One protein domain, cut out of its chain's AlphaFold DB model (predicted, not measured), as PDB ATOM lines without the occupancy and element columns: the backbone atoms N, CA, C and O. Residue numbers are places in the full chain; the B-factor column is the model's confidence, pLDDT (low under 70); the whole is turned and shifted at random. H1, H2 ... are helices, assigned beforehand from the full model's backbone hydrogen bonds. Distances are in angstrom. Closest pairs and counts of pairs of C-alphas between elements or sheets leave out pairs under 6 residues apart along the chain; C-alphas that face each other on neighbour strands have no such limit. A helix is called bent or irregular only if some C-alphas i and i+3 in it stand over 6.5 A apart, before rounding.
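AT A GLANCE: This is residues 100 to 170 of the 175 residues of an uncharacterized protein of Gossypium raimondii (UniProt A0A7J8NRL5). A long helix, H1, sticks out with its residues 100 to 115 like a handle from a small compact head. The head is made of the last part of H1, a long winding stretch with no named element, residues 123 to 157, and a shorter helix, H2. Of the 71 printed residues, 35 lie in the two named helices, H1 then H2 along the chain, which is under half; there is no named strand, and the class is all helix. The whole is loose, with a radius of gyration of the C-alphas of 14.4 A, and elongated, spanning 47 by 24 by 21 A.

HOW THE PARTS SIT: Start at Asp 100 and read along H1, residues 100 to 122; its residues 100 to 115 stand free. From Val 123 to Asp 157 you follow a long link of 35 residues, which leads to H2, residues 158 to 169. H1 and H2 are apart, but only just: their closest C-alphas are 8.1 A apart. In H1 every O i to N i+4 pair is within hydrogen-bond range; in H2 6 of 8 are.

IN THESE COORDINATES: Find C-alpha 100 at (13.483, 11.336, -59.074); from there H1 runs 33.3 A to C-alpha 122 at (18.500, 26.947, -30.141). H2 begins at Lys 158 and runs 18.0 A to C-alpha 169 at (24.110, 11.802, -24.865). It is irregular: C-alphas 165 and 168 are 7.3 A apart.

THE WHOLE: The two C-alphas farthest apart are those of Asp 100 and Asp 140, at 47.1 A. Without residues 100 to 115, the body of 55 residues spans 27 by 21 by 20 A. The printed part has no cut. Its mean pLDDT is 78.9; look at residues 138 to 156 for the model's low confidence, under 70.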
ATOM      1  N   ASP A 100      14.221  11.414 -60.344       97.25
ATOM      2  CA  ASP A 100      13.483  11.336 -59.074       97.25
ATOM      3  C   ASP A 100      14.437  11.410 -57.878       97.25
ATOM      4  O   ASP A 100      14.220  12.141 -56.907       97.25
ATOM      5  N   ARG A 101      15.542  10.657 -57.943       97.25
ATOM      6  CA  ARG A 101      16.540  10.645 -56.870       97.25
ATOM      7  C   ARG A 101      17.309  11.951 -56.789       97.25
ATOM      8  O   ARG A 101      17.692  12.335 -55.683       97.25
ATOM      9  N   ASN A 102      17.584  12.616 -57.910       96.12
ATOM     10  CA  ASN A 102      18.260  13.908 -57.875       96.12
ATOM     11  C   ASN A 102      17.375  14.970 -57.206       96.12
ATOM     12  O   ASN A 102      17.814  15.615 -56.251       96.12
ATOM     13  N   GLN A 103      16.103  15.042 -57.604       97.69
ATOM     14  CA  GLN A 103      15.123  15.933 -56.987       97.69
ATOM     15  C   GLN A 103      14.954  15.632 -55.490       97.69
ATOM     16  O   GLN A 103      14.976  16.537 -54.656       97.69
ATOM     17  N   LEU A 104      14.866  14.352 -55.115       97.00
ATOM     18  CA  LEU A 104      14.744  13.957 -53.712       97.00
ATOM     19  C   LEU A 104      15.982  14.341 -52.886       97.00
ATOM     20  O   LEU A 104      15.851  14.735 -51.724       97.00
ATOM     21  N   ARG A 105      17.192  14.247 -53.457       96.06
ATOM     22  CA  ARG A 105      18.421  14.711 -52.788       96.06
ATOM     23  C   ARG A 105      18.380  16.214 -52.540       96.06
ATOM     24  O   ARG A 105      18.746  16.644 -51.449       96.06
ATOM     25  N   GLU A 106      17.944  17.000 -53.516       97.50
ATOM     26  CA  GLU A 106      17.809  18.455 -53.387       97.50
ATOM     27  C   GLU A 106      16.802  18.827 -52.297       97.50
ATOM     28  O   GLU A 106      17.173  19.499 -51.335       97.50
ATOM     29  N   GLN A 107      15.596  18.259 -52.346       97.88
ATOM     30  CA  GLN A 107      14.560  18.487 -51.334       97.88
ATOM     31  C   GLN A 107      15.025  18.113 -49.920       97.88
ATOM     32  O   GLN A 107      14.760  18.829 -48.951       97.88
ATOM     33  N   ARG A 108      15.744  16.993 -49.768       96.69
ATOM     34  CA  ARG A 108      16.299  16.581 -48.470       96.69
ATOM     35  C   ARG A 108      17.407  17.512 -47.989       96.69
ATOM     36  O   ARG A 108      17.472  17.764 -46.788       96.69
ATOM     37  N   ARG A 109      18.253  18.036 -48.884       97.06
ATOM     38  CA  ARG A 109      19.281  19.031 -48.533       97.06
ATOM     39  C   ARG A 109      18.651  20.322 -48.024       97.06
ATOM     40  O   ARG A 109      19.082  20.821 -46.990       97.06
ATOM     41  N   GLU A 110      17.613  20.814 -48.691       97.88
ATOM     42  CA  GLU A 110      16.864  21.998 -48.253       97.88
ATOM     43  C   GLU A 110      16.189  21.767 -46.900       97.88
ATOM     44  O   GLU A 110      16.334  22.570 -45.978       97.88
ATOM     45  N   ARG A 111      15.508  20.624 -46.741       97.38
ATOM     46  CA  ARG A 111      14.842  20.259 -45.486       97.38
ATOM     47  C   ARG A 111      15.827  20.157 -44.328       97.38
ATOM     48  O   ARG A 111      15.570  20.687 -43.251       97.38
ATOM     49  N   TYR A 112      16.958  19.495 -44.562       96.19
ATOM     50  CA  TYR A 112      18.024  19.375 -43.579       96.19
ATOM     51  C   TYR A 112      18.630  20.738 -43.238       96.19
ATOM     52  O   TYR A 112      18.848  21.010 -42.064       96.19
ATOM     53  N   ALA A 113      18.870  21.605 -44.225       95.69
ATOM     54  CA  ALA A 113      19.387  22.949 -43.985       95.69
ATOM     55  C   ALA A 113      18.430  23.774 -43.112       95.69
ATOM     56  O   ALA A 113      18.870  24.396 -42.152       95.69
ATOM     57  N   MET A 114      17.126  23.709 -43.387       96.19
ATOM     58  CA  MET A 114      16.096  24.365 -42.581       96.19
ATOM     59  C   MET A 114      16.110  23.872 -41.125       96.19
ATOM     60  O   MET A 114      16.195  24.685 -40.207       96.19
ATOM     61  N   TRP A 115      16.099  22.552 -40.903       93.44
ATOM     62  CA  TRP A 115      16.180  21.986 -39.549       93.44
ATOM     63  C   TRP A 115      17.505  22.295 -38.859       93.44
ATOM     64  O   TRP A 115      17.537  22.542 -37.658       93.44
ATOM     65  N   LYS A 116      18.611  22.317 -39.605       91.75
ATOM     66  CA  LYS A 116      19.917  22.695 -39.067       91.75
ATOM     67  C   LYS A 116      19.895  24.137 -38.562       91.75
ATOM     68  O   LYS A 116      20.390  24.369 -37.466       91.75
ATOM     69  N   THR A 117      19.300  25.068 -39.307       92.44
ATOM     70  CA  THR A 117      19.133  26.464 -38.875       92.44
ATOM     71  C   THR A 117      18.278  26.564 -37.614       92.44
ATOM     72  O   THR A 117      18.641  27.277 -36.685       92.44
ATOM     73  N   GLU A 118      17.175  25.818 -37.534       89.50
ATOM     74  CA  GLU A 118      16.332  25.770 -36.333       89.50
ATOM     75  C   GLU A 118      17.122  25.274 -35.113       89.50
ATOM     76  O   GLU A 118      17.149  25.928 -34.069       89.50
ATOM     77  N   CYS A 119      17.867  24.178 -35.272       87.06
ATOM     78  CA  CYS A 119      18.780  23.668 -34.257       87.06
ATOM     79  C   CYS A 119      19.859  24.688 -33.864       87.06
ATOM     80  O   CYS A 119      20.161  24.821 -32.682       87.06
ATOM     81  N   GLN A 120      20.422  25.427 -34.824       87.44
ATOM     82  CA  GLN A 120      21.430  26.465 -34.580       87.44
ATOM     83  C   GLN A 120      20.873  27.670 -33.820       87.44
ATOM     84  O   GLN A 120      21.576  28.230 -32.984       87.44
ATOM     85  N   ASN A 121      19.614  28.042 -34.058       86.12
ATOM     86  CA  ASN A 121      18.951  29.107 -33.305       86.12
ATOM     87  C   ASN A 121      18.790  28.740 -31.822       86.12
ATOM     88  O   ASN A 121      18.853  29.618 -30.966       86.12
ATOM     89  N   MET A 122      18.595  27.451 -31.518       82.38
ATOM     90  CA  MET A 122      18.500  26.947 -30.141       82.38
ATOM     91  C   MET A 122      19.881  26.724 -29.510       82.38
ATOM     92  O   MET A 122      20.109  27.059 -28.350       82.38
ATOM     93  N   VAL A 123      20.804  26.135 -30.273       83.12
ATOM     94  CA  VAL A 123      22.143  25.737 -29.830       83.12
ATOM     95  C   VAL A 123      23.158  26.118 -30.923       83.12
ATOM     96  O   VAL A 123      23.406  25.328 -31.841       83.12
ATOM     97  N   PRO A 124      23.799  27.303 -30.832       84.00
ATOM     98  CA  PRO A 124      24.645  27.855 -31.903       84.00
ATOM     99  C   PRO A 124      25.833  26.985 -32.323       84.00
ATOM    100  O   PRO A 124      26.322  27.078 -33.448       84.00
ATOM    101  N   VAL A 125      26.305  26.107 -31.436       83.69
ATOM    102  CA  VAL A 125      27.435  25.209 -31.708       83.69
ATOM    103  C   VAL A 125      27.079  24.080 -32.695       83.69
ATOM    104  O   VAL A 125      27.978  23.459 -33.271       83.69
ATOM    105  N   ILE A 126      25.793  23.824 -32.969       86.38
ATOM    106  CA  ILE A 126      25.370  22.783 -33.913       86.38
ATOM    107  C   ILE A 126      25.897  23.081 -35.322       86.38
ATOM    108  O   ILE A 126      25.684  24.140 -35.906       86.38
ATOM    109  N   GLY A 127      26.598  22.107 -35.902       82.81
ATOM    110  CA  GLY A 127      27.188  22.235 -37.234       82.81
ATOM    111  C   GLY A 127      28.516  22.992 -37.296       82.81
ATOM    112  O   GLY A 127      29.016  23.168 -38.403       82.81
ATOM    113  N   SER A 128      29.088  23.397 -36.154       84.88
ATOM    114  CA  SER A 128      30.430  24.004 -36.066       84.88
ATOM    115  C   SER A 128      31.580  22.986 -36.124       84.88
ATOM    116  O   SER A 128      32.732  23.366 -36.308       84.88
ATOM    117  N   GLY A 129      31.284  21.693 -35.940       82.19
ATOM    118  CA  GLY A 129      32.284  20.628 -35.801       82.19
ATOM    119  C   GLY A 129      32.775  20.405 -34.364       82.19
ATOM    120  O   GLY A 129      33.472  19.425 -34.117       82.19
ATOM    121  N   LYS A 130      32.380  21.258 -33.408       81.19
ATOM    122  CA  LYS A 130      32.586  21.015 -31.973       81.19
ATOM    123  C   LYS A 130      31.557  20.003 -31.452       81.19
ATOM    124  O   LYS A 130      30.391  20.037 -31.847       81.19
ATOM    125  N   TYR A 131      31.989  19.114 -30.563       73.69
ATOM    126  CA  TYR A 131      31.136  18.124 -29.906       73.69
ATOM    127  C   TYR A 131      30.741  18.590 -28.503       73.69
ATOM    128  O   TYR A 131      31.530  19.209 -27.794       73.69
ATOM    129  N   ILE A 132      29.513  18.271 -28.100       75.94
ATOM    130  CA  ILE A 132      28.981  18.608 -26.781       75.94
ATOM    131  C   ILE A 132      29.095  17.361 -25.913       75.94
ATOM    132  O   ILE A 132      28.393  16.382 -26.132       75.94
ATOM    133  N   THR A 133      30.005  17.386 -24.945       77.56
ATOM    134  CA  THR A 133      30.265  16.271 -24.012       77.56
ATOM    135  C   THR A 133      29.650  16.488 -22.635       77.56
ATOM    136  O   THR A 133      29.731  15.615 -21.776       77.56
ATOM    137  N   ARG A 134      29.041  17.655 -22.405       73.56
ATOM    138  CA  ARG A 134      28.433  18.057 -21.136       73.56
ATOM    139  C   ARG A 134      27.049  18.661 -21.367       73.56
ATOM    140  O   ARG A 134      26.816  19.208 -22.445       73.56
ATOM    141  N   PRO A 135      26.134  18.565 -20.387       72.44
ATOM    142  CA  PRO A 135      24.839  19.225 -20.474       72.44
ATOM    143  C   PRO A 135      25.016  20.738 -20.644       72.44
ATOM    144  O   PRO A 135      25.913  21.338 -20.057       72.44
ATOM    145  N   ILE A 136      24.162  21.328 -21.479       75.25
ATOM    146  CA  ILE A 136      24.193  22.758 -21.827       75.25
ATOM    147  C   ILE A 136      23.259  23.567 -20.912       75.25
ATOM    148  O   ILE A 136      23.433  24.769 -20.726       75.25
ATOM    149  N   ILE A 137      22.254  22.904 -20.338       73.81
ATOM    150  CA  ILE A 137      21.301  23.487 -19.395       73.81
ATOM    151  C   ILE A 137      21.288  22.666 -18.103       73.81
ATOM    152  O   ILE A 137      21.595  21.471 -18.131       73.81
ATOM    153  N   THR A 138      20.953  23.300 -16.981       68.94
ATOM    154  CA  THR A 138      20.693  22.621 -15.704       68.94
ATOM    155  C   THR A 138      19.331  21.920 -15.723       68.94
ATOM    156  O   THR A 138      18.486  22.226 -16.567       68.94
ATOM    157  N   ASP A 139      19.084  21.017 -14.769       69.00
ATOM    158  CA  ASP A 139      17.776  20.355 -14.599       69.00
ATOM    159  C   ASP A 139      16.626  21.361 -14.370       69.00
ATOM    160  O   ASP A 139      15.475  21.083 -14.708       69.00
ATOM    161  N   ASP A 140      16.952  22.564 -13.885       65.88
ATOM    162  CA  ASP A 140      16.028  23.688 -13.688       65.88
ATOM    163  C   ASP A 140      15.793  24.527 -14.964       65.88
ATOM    164  O   ASP A 140      15.093  25.542 -14.936       65.88
ATOM    165  N   GLY A 141      16.394  24.138 -16.094       63.44
ATOM    166  CA  GLY A 141      16.236  24.800 -17.391       63.44
ATOM    167  C   GLY A 141      17.041  26.092 -17.562       63.44
ATOM    168  O   GLY A 141      16.779  26.847 -18.499       63.44
ATOM    169  N   GLN A 142      18.012  26.363 -16.683       65.94
ATOM    170  CA  GLN A 142      18.894  27.525 -16.803       65.94
ATOM    171  C   GLN A 142      20.127  27.186 -17.658       65.94
ATOM    172  O   GLN A 142      20.696  26.104 -17.494       65.94
ATOM    173  N   PRO A 143      20.569  28.082 -18.560       66.25
ATOM    174  CA  PRO A 143      21.824  27.914 -19.289       66.25
ATOM    175  C   PRO A 143      23.017  27.753 -18.339       66.25
ATOM    176  O   PRO A 143      23.168  28.531 -17.399       66.25
ATOM    177  N   ILE A 144      23.880  26.767 -18.589       67.44
ATOM    178  CA  ILE A 144      25.148  26.632 -17.865       67.44
ATOM    179  C   ILE A 144      26.170  27.535 -18.555       67.44
ATOM    180  O   ILE A 144      26.490  27.334 -19.728       67.44
ATOM    181  N   GLU A 145      26.692  28.533 -17.841       58.06
ATOM    182  CA  GLU A 145      27.784  29.368 -18.343       58.06
ATOM    183  C   GLU A 145      29.072  28.535 -18.424       58.06
ATOM    184  O   GLU A 145      29.727  28.244 -17.425       58.06
ATOM    185  N   GLY A 146      29.414  28.109 -19.638       54.53
ATOM    186  CA  GLY A 146      30.698  27.509 -19.978       54.53
ATOM    187  C   GLY A 146      31.290  28.215 -21.194       54.53
ATOM    188  O   GLY A 146      30.547  28.614 -22.091       54.53
ATOM    189  N   GLU A 147      32.620  28.340 -21.233       54.59
ATOM    190  CA  GLU A 147      33.408  29.109 -22.220       54.59
ATOM    191  C   GLU A 147      33.135  28.777 -23.706       54.59
ATOM    192  O   GLU A 147      33.583  29.507 -24.584       54.59
ATOM    193  N   ASP A 148      32.375  27.719 -24.015       52.31
ATOM    194  CA  ASP A 148      32.174  27.218 -25.380       52.31
ATOM    195  C   ASP A 148      30.705  27.118 -25.849       52.31
ATOM    196  O   ASP A 148      30.467  26.818 -27.024       52.31
ATOM    197  N   CYS A 149      29.702  27.381 -24.994       52.09
ATOM    198  CA  CYS A 149      28.285  27.238 -25.364       52.09
ATOM    199  C   CYS A 149      27.388  28.364 -24.827       52.09
ATOM    200  O   CYS A 149      26.634  28.194 -23.872       52.09
ATOM    201  N   HIS A 150      27.399  29.522 -25.486       53.47
ATOM    202  CA  HIS A 150      26.375  30.538 -25.242       53.47
ATOM    203  C   HIS A 150      25.018  30.087 -25.805       53.47
ATOM    204  O   HIS A 150      24.749  30.219 -26.999       53.47
ATOM    205  N   VAL A 151      24.154  29.558 -24.936       56.25
ATOM    206  CA  VAL A 151      22.711  29.466 -25.194       56.25
ATOM    207  C   VAL A 151      22.129  30.854 -24.969       56.25
ATOM    208  O   VAL A 151      22.228  31.410 -23.880       56.25
ATOM    209  N   THR A 152      21.561  31.440 -26.014       54.16
ATOM    210  CA  THR A 152      21.204  32.865 -26.047       54.16
ATOM    211  C   THR A 152      19.813  33.179 -25.493       54.16
ATOM    212  O   THR A 152      19.429  34.346 -25.467       54.16
ATOM    213  N   SER A 153      19.035  32.190 -25.032       52.59
ATOM    214  CA  SER A 153      17.683  32.449 -24.525       52.59
ATOM    215  C   SER A 153      17.199  31.427 -23.497       52.59
ATOM    216  O   SER A 153      17.505  30.240 -23.594       52.59
ATOM    217  N   ALA A 154      16.400  31.897 -22.535       55.00
ATOM    218  CA  ALA A 154      15.647  31.043 -21.626       55.00
ATOM    219  C   ALA A 154      14.669  30.176 -22.433       55.00
ATOM    220  O   ALA A 154      13.832  30.681 -23.186       55.00
ATOM    221  N   VAL A 155      14.776  28.858 -22.289       61.09
ATOM    222  CA  VAL A 155      13.989  27.913 -23.080       61.09
ATOM    223  C   VAL A 155      12.591  27.781 -22.475       61.09
ATOM    224  O   VAL A 155      12.393  27.092 -21.480       61.09
ATOM    225  N   SER A 156      11.605  28.447 -23.079       62.47
ATOM    226  CA  SER A 156      10.198  28.355 -22.648       62.47
ATOM    227  C   SER A 156       9.544  27.019 -23.047       62.47
ATOM    228  O   SER A 156       8.643  26.518 -22.370       62.47
ATOM    229  N   ASP A 157      10.014  26.397 -24.134       77.88
ATOM    230  CA  ASP A 157       9.470  25.128 -24.620       77.88
ATOM    231  C   ASP A 157      10.064  23.928 -23.861       77.88
ATOM    232  O   ASP A 157      11.245  23.594 -23.984       77.88
ATOM    233  N   LYS A 158       9.208  23.220 -23.118       79.12
ATOM    234  CA  LYS A 158       9.579  22.032 -22.334       79.12
ATOM    235  C   LYS A 158      10.213  20.921 -23.175       79.12
ATOM    236  O   LYS A 158      11.080  20.210 -22.672       79.12
ATOM    237  N   LYS A 159       9.795  20.741 -24.434       80.56
ATOM    238  CA  LYS A 159      10.367  19.717 -25.325       80.56
ATOM    239  C   LYS A 159      11.772  20.100 -25.765       80.56
ATOM    240  O   LYS A 159      12.640  19.232 -25.811       80.56
ATOM    241  N   VAL A 160      11.992  21.382 -26.047       80.25
ATOM    242  CA  VAL A 160      13.311  21.907 -26.422       80.25
ATOM    243  C   VAL A 160      14.270  21.806 -25.241       80.25
ATOM    244  O   VAL A 160      15.373  21.294 -25.407       80.25
ATOM    245  N   ALA A 161      13.828  22.188 -24.041       78.88
ATOM    246  CA  ALA A 161      14.631  22.061 -22.828       78.88
ATOM    247  C   ALA A 161      15.012  20.594 -22.570       78.88
ATOM    248  O   ALA A 161      16.184  20.272 -22.386       78.88
ATOM    249  N   HIS A 162      14.040  19.681 -22.653       81.62
ATOM    250  CA  HIS A 162      14.303  18.251 -22.518       81.62
ATOM    251  C   HIS A 162      15.313  17.756 -23.562       81.62
ATOM    252  O   HIS A 162      16.301  17.122 -23.210       81.62
ATOM    253  N   TRP A 163      15.133  18.087 -24.838       82.56
ATOM    254  CA  TRP A 163      16.083  17.704 -25.882       82.56
ATOM    255  C   TRP A 163      17.502  18.251 -25.632       82.56
ATOM    256  O   TRP A 163      18.474  17.514 -25.797       82.56
ATOM    257  N   MET A 164      17.634  19.498 -25.165       79.94
ATOM    258  CA  MET A 164      18.926  20.113 -24.831       79.94
ATOM    259  C   MET A 164      19.637  19.429 -23.654       79.94
ATOM    260  O   MET A 164      20.863  19.303 -23.694       79.94
ATOM    261  N   LEU A 165      18.903  18.934 -22.646       81.19
ATOM    262  CA  LEU A 165      19.477  18.128 -21.553       81.19
ATOM    263  C   LEU A 165      20.156  16.863 -22.089       81.19
ATOM    264  O   LEU A 165      21.277  16.540 -21.698       81.19
ATOM    265  N   PHE A 166      19.506  16.173 -23.026       80.31
ATOM    266  CA  PHE A 166      19.981  14.897 -23.569       80.31
ATOM    267  C   PHE A 166      20.966  15.035 -24.729       80.31
ATOM    268  O   PHE A 166      21.505  14.032 -25.194       80.31
ATOM    269  N   LEU A 167      21.250  16.252 -25.189       80.38
ATOM    270  CA  LEU A 167      22.026  16.471 -26.406       80.38
ATOM    271  C   LEU A 167      23.451  15.910 -26.307       80.38
ATOM    272  O   LEU A 167      23.923  15.274 -27.246       80.38
ATOM    273  N   HIS A 168      24.090  16.032 -25.139       80.00
ATOM    274  CA  HIS A 168      25.404  15.436 -24.866       80.00
ATOM    275  C   HIS A 168      25.417  13.899 -24.923       80.00
ATOM    276  O   HIS A 168      26.476  13.292 -25.058       80.00
ATOM    277  N   GLN A 169      24.251  13.257 -24.809       79.62
ATOM    278  CA  GLN A 169      24.110  11.802 -24.865       79.62
ATOM    279  C   GLN A 169      23.860  11.285 -26.285       79.62
ATOM    280  O   GLN A 169      23.996  10.085 -26.545       79.62
ATOM    281  N   ILE A 170      23.506  12.166 -27.224       70.81
ATOM    282  CA  ILE A 170      23.278  11.798 -28.621       70.81
ATOM    283  C   ILE A 170      24.630  11.400 -29.231       70.81
ATOM    284  O   ILE A 170      25.480  12.241 -29.506       70.81
TER     285      ILE A 170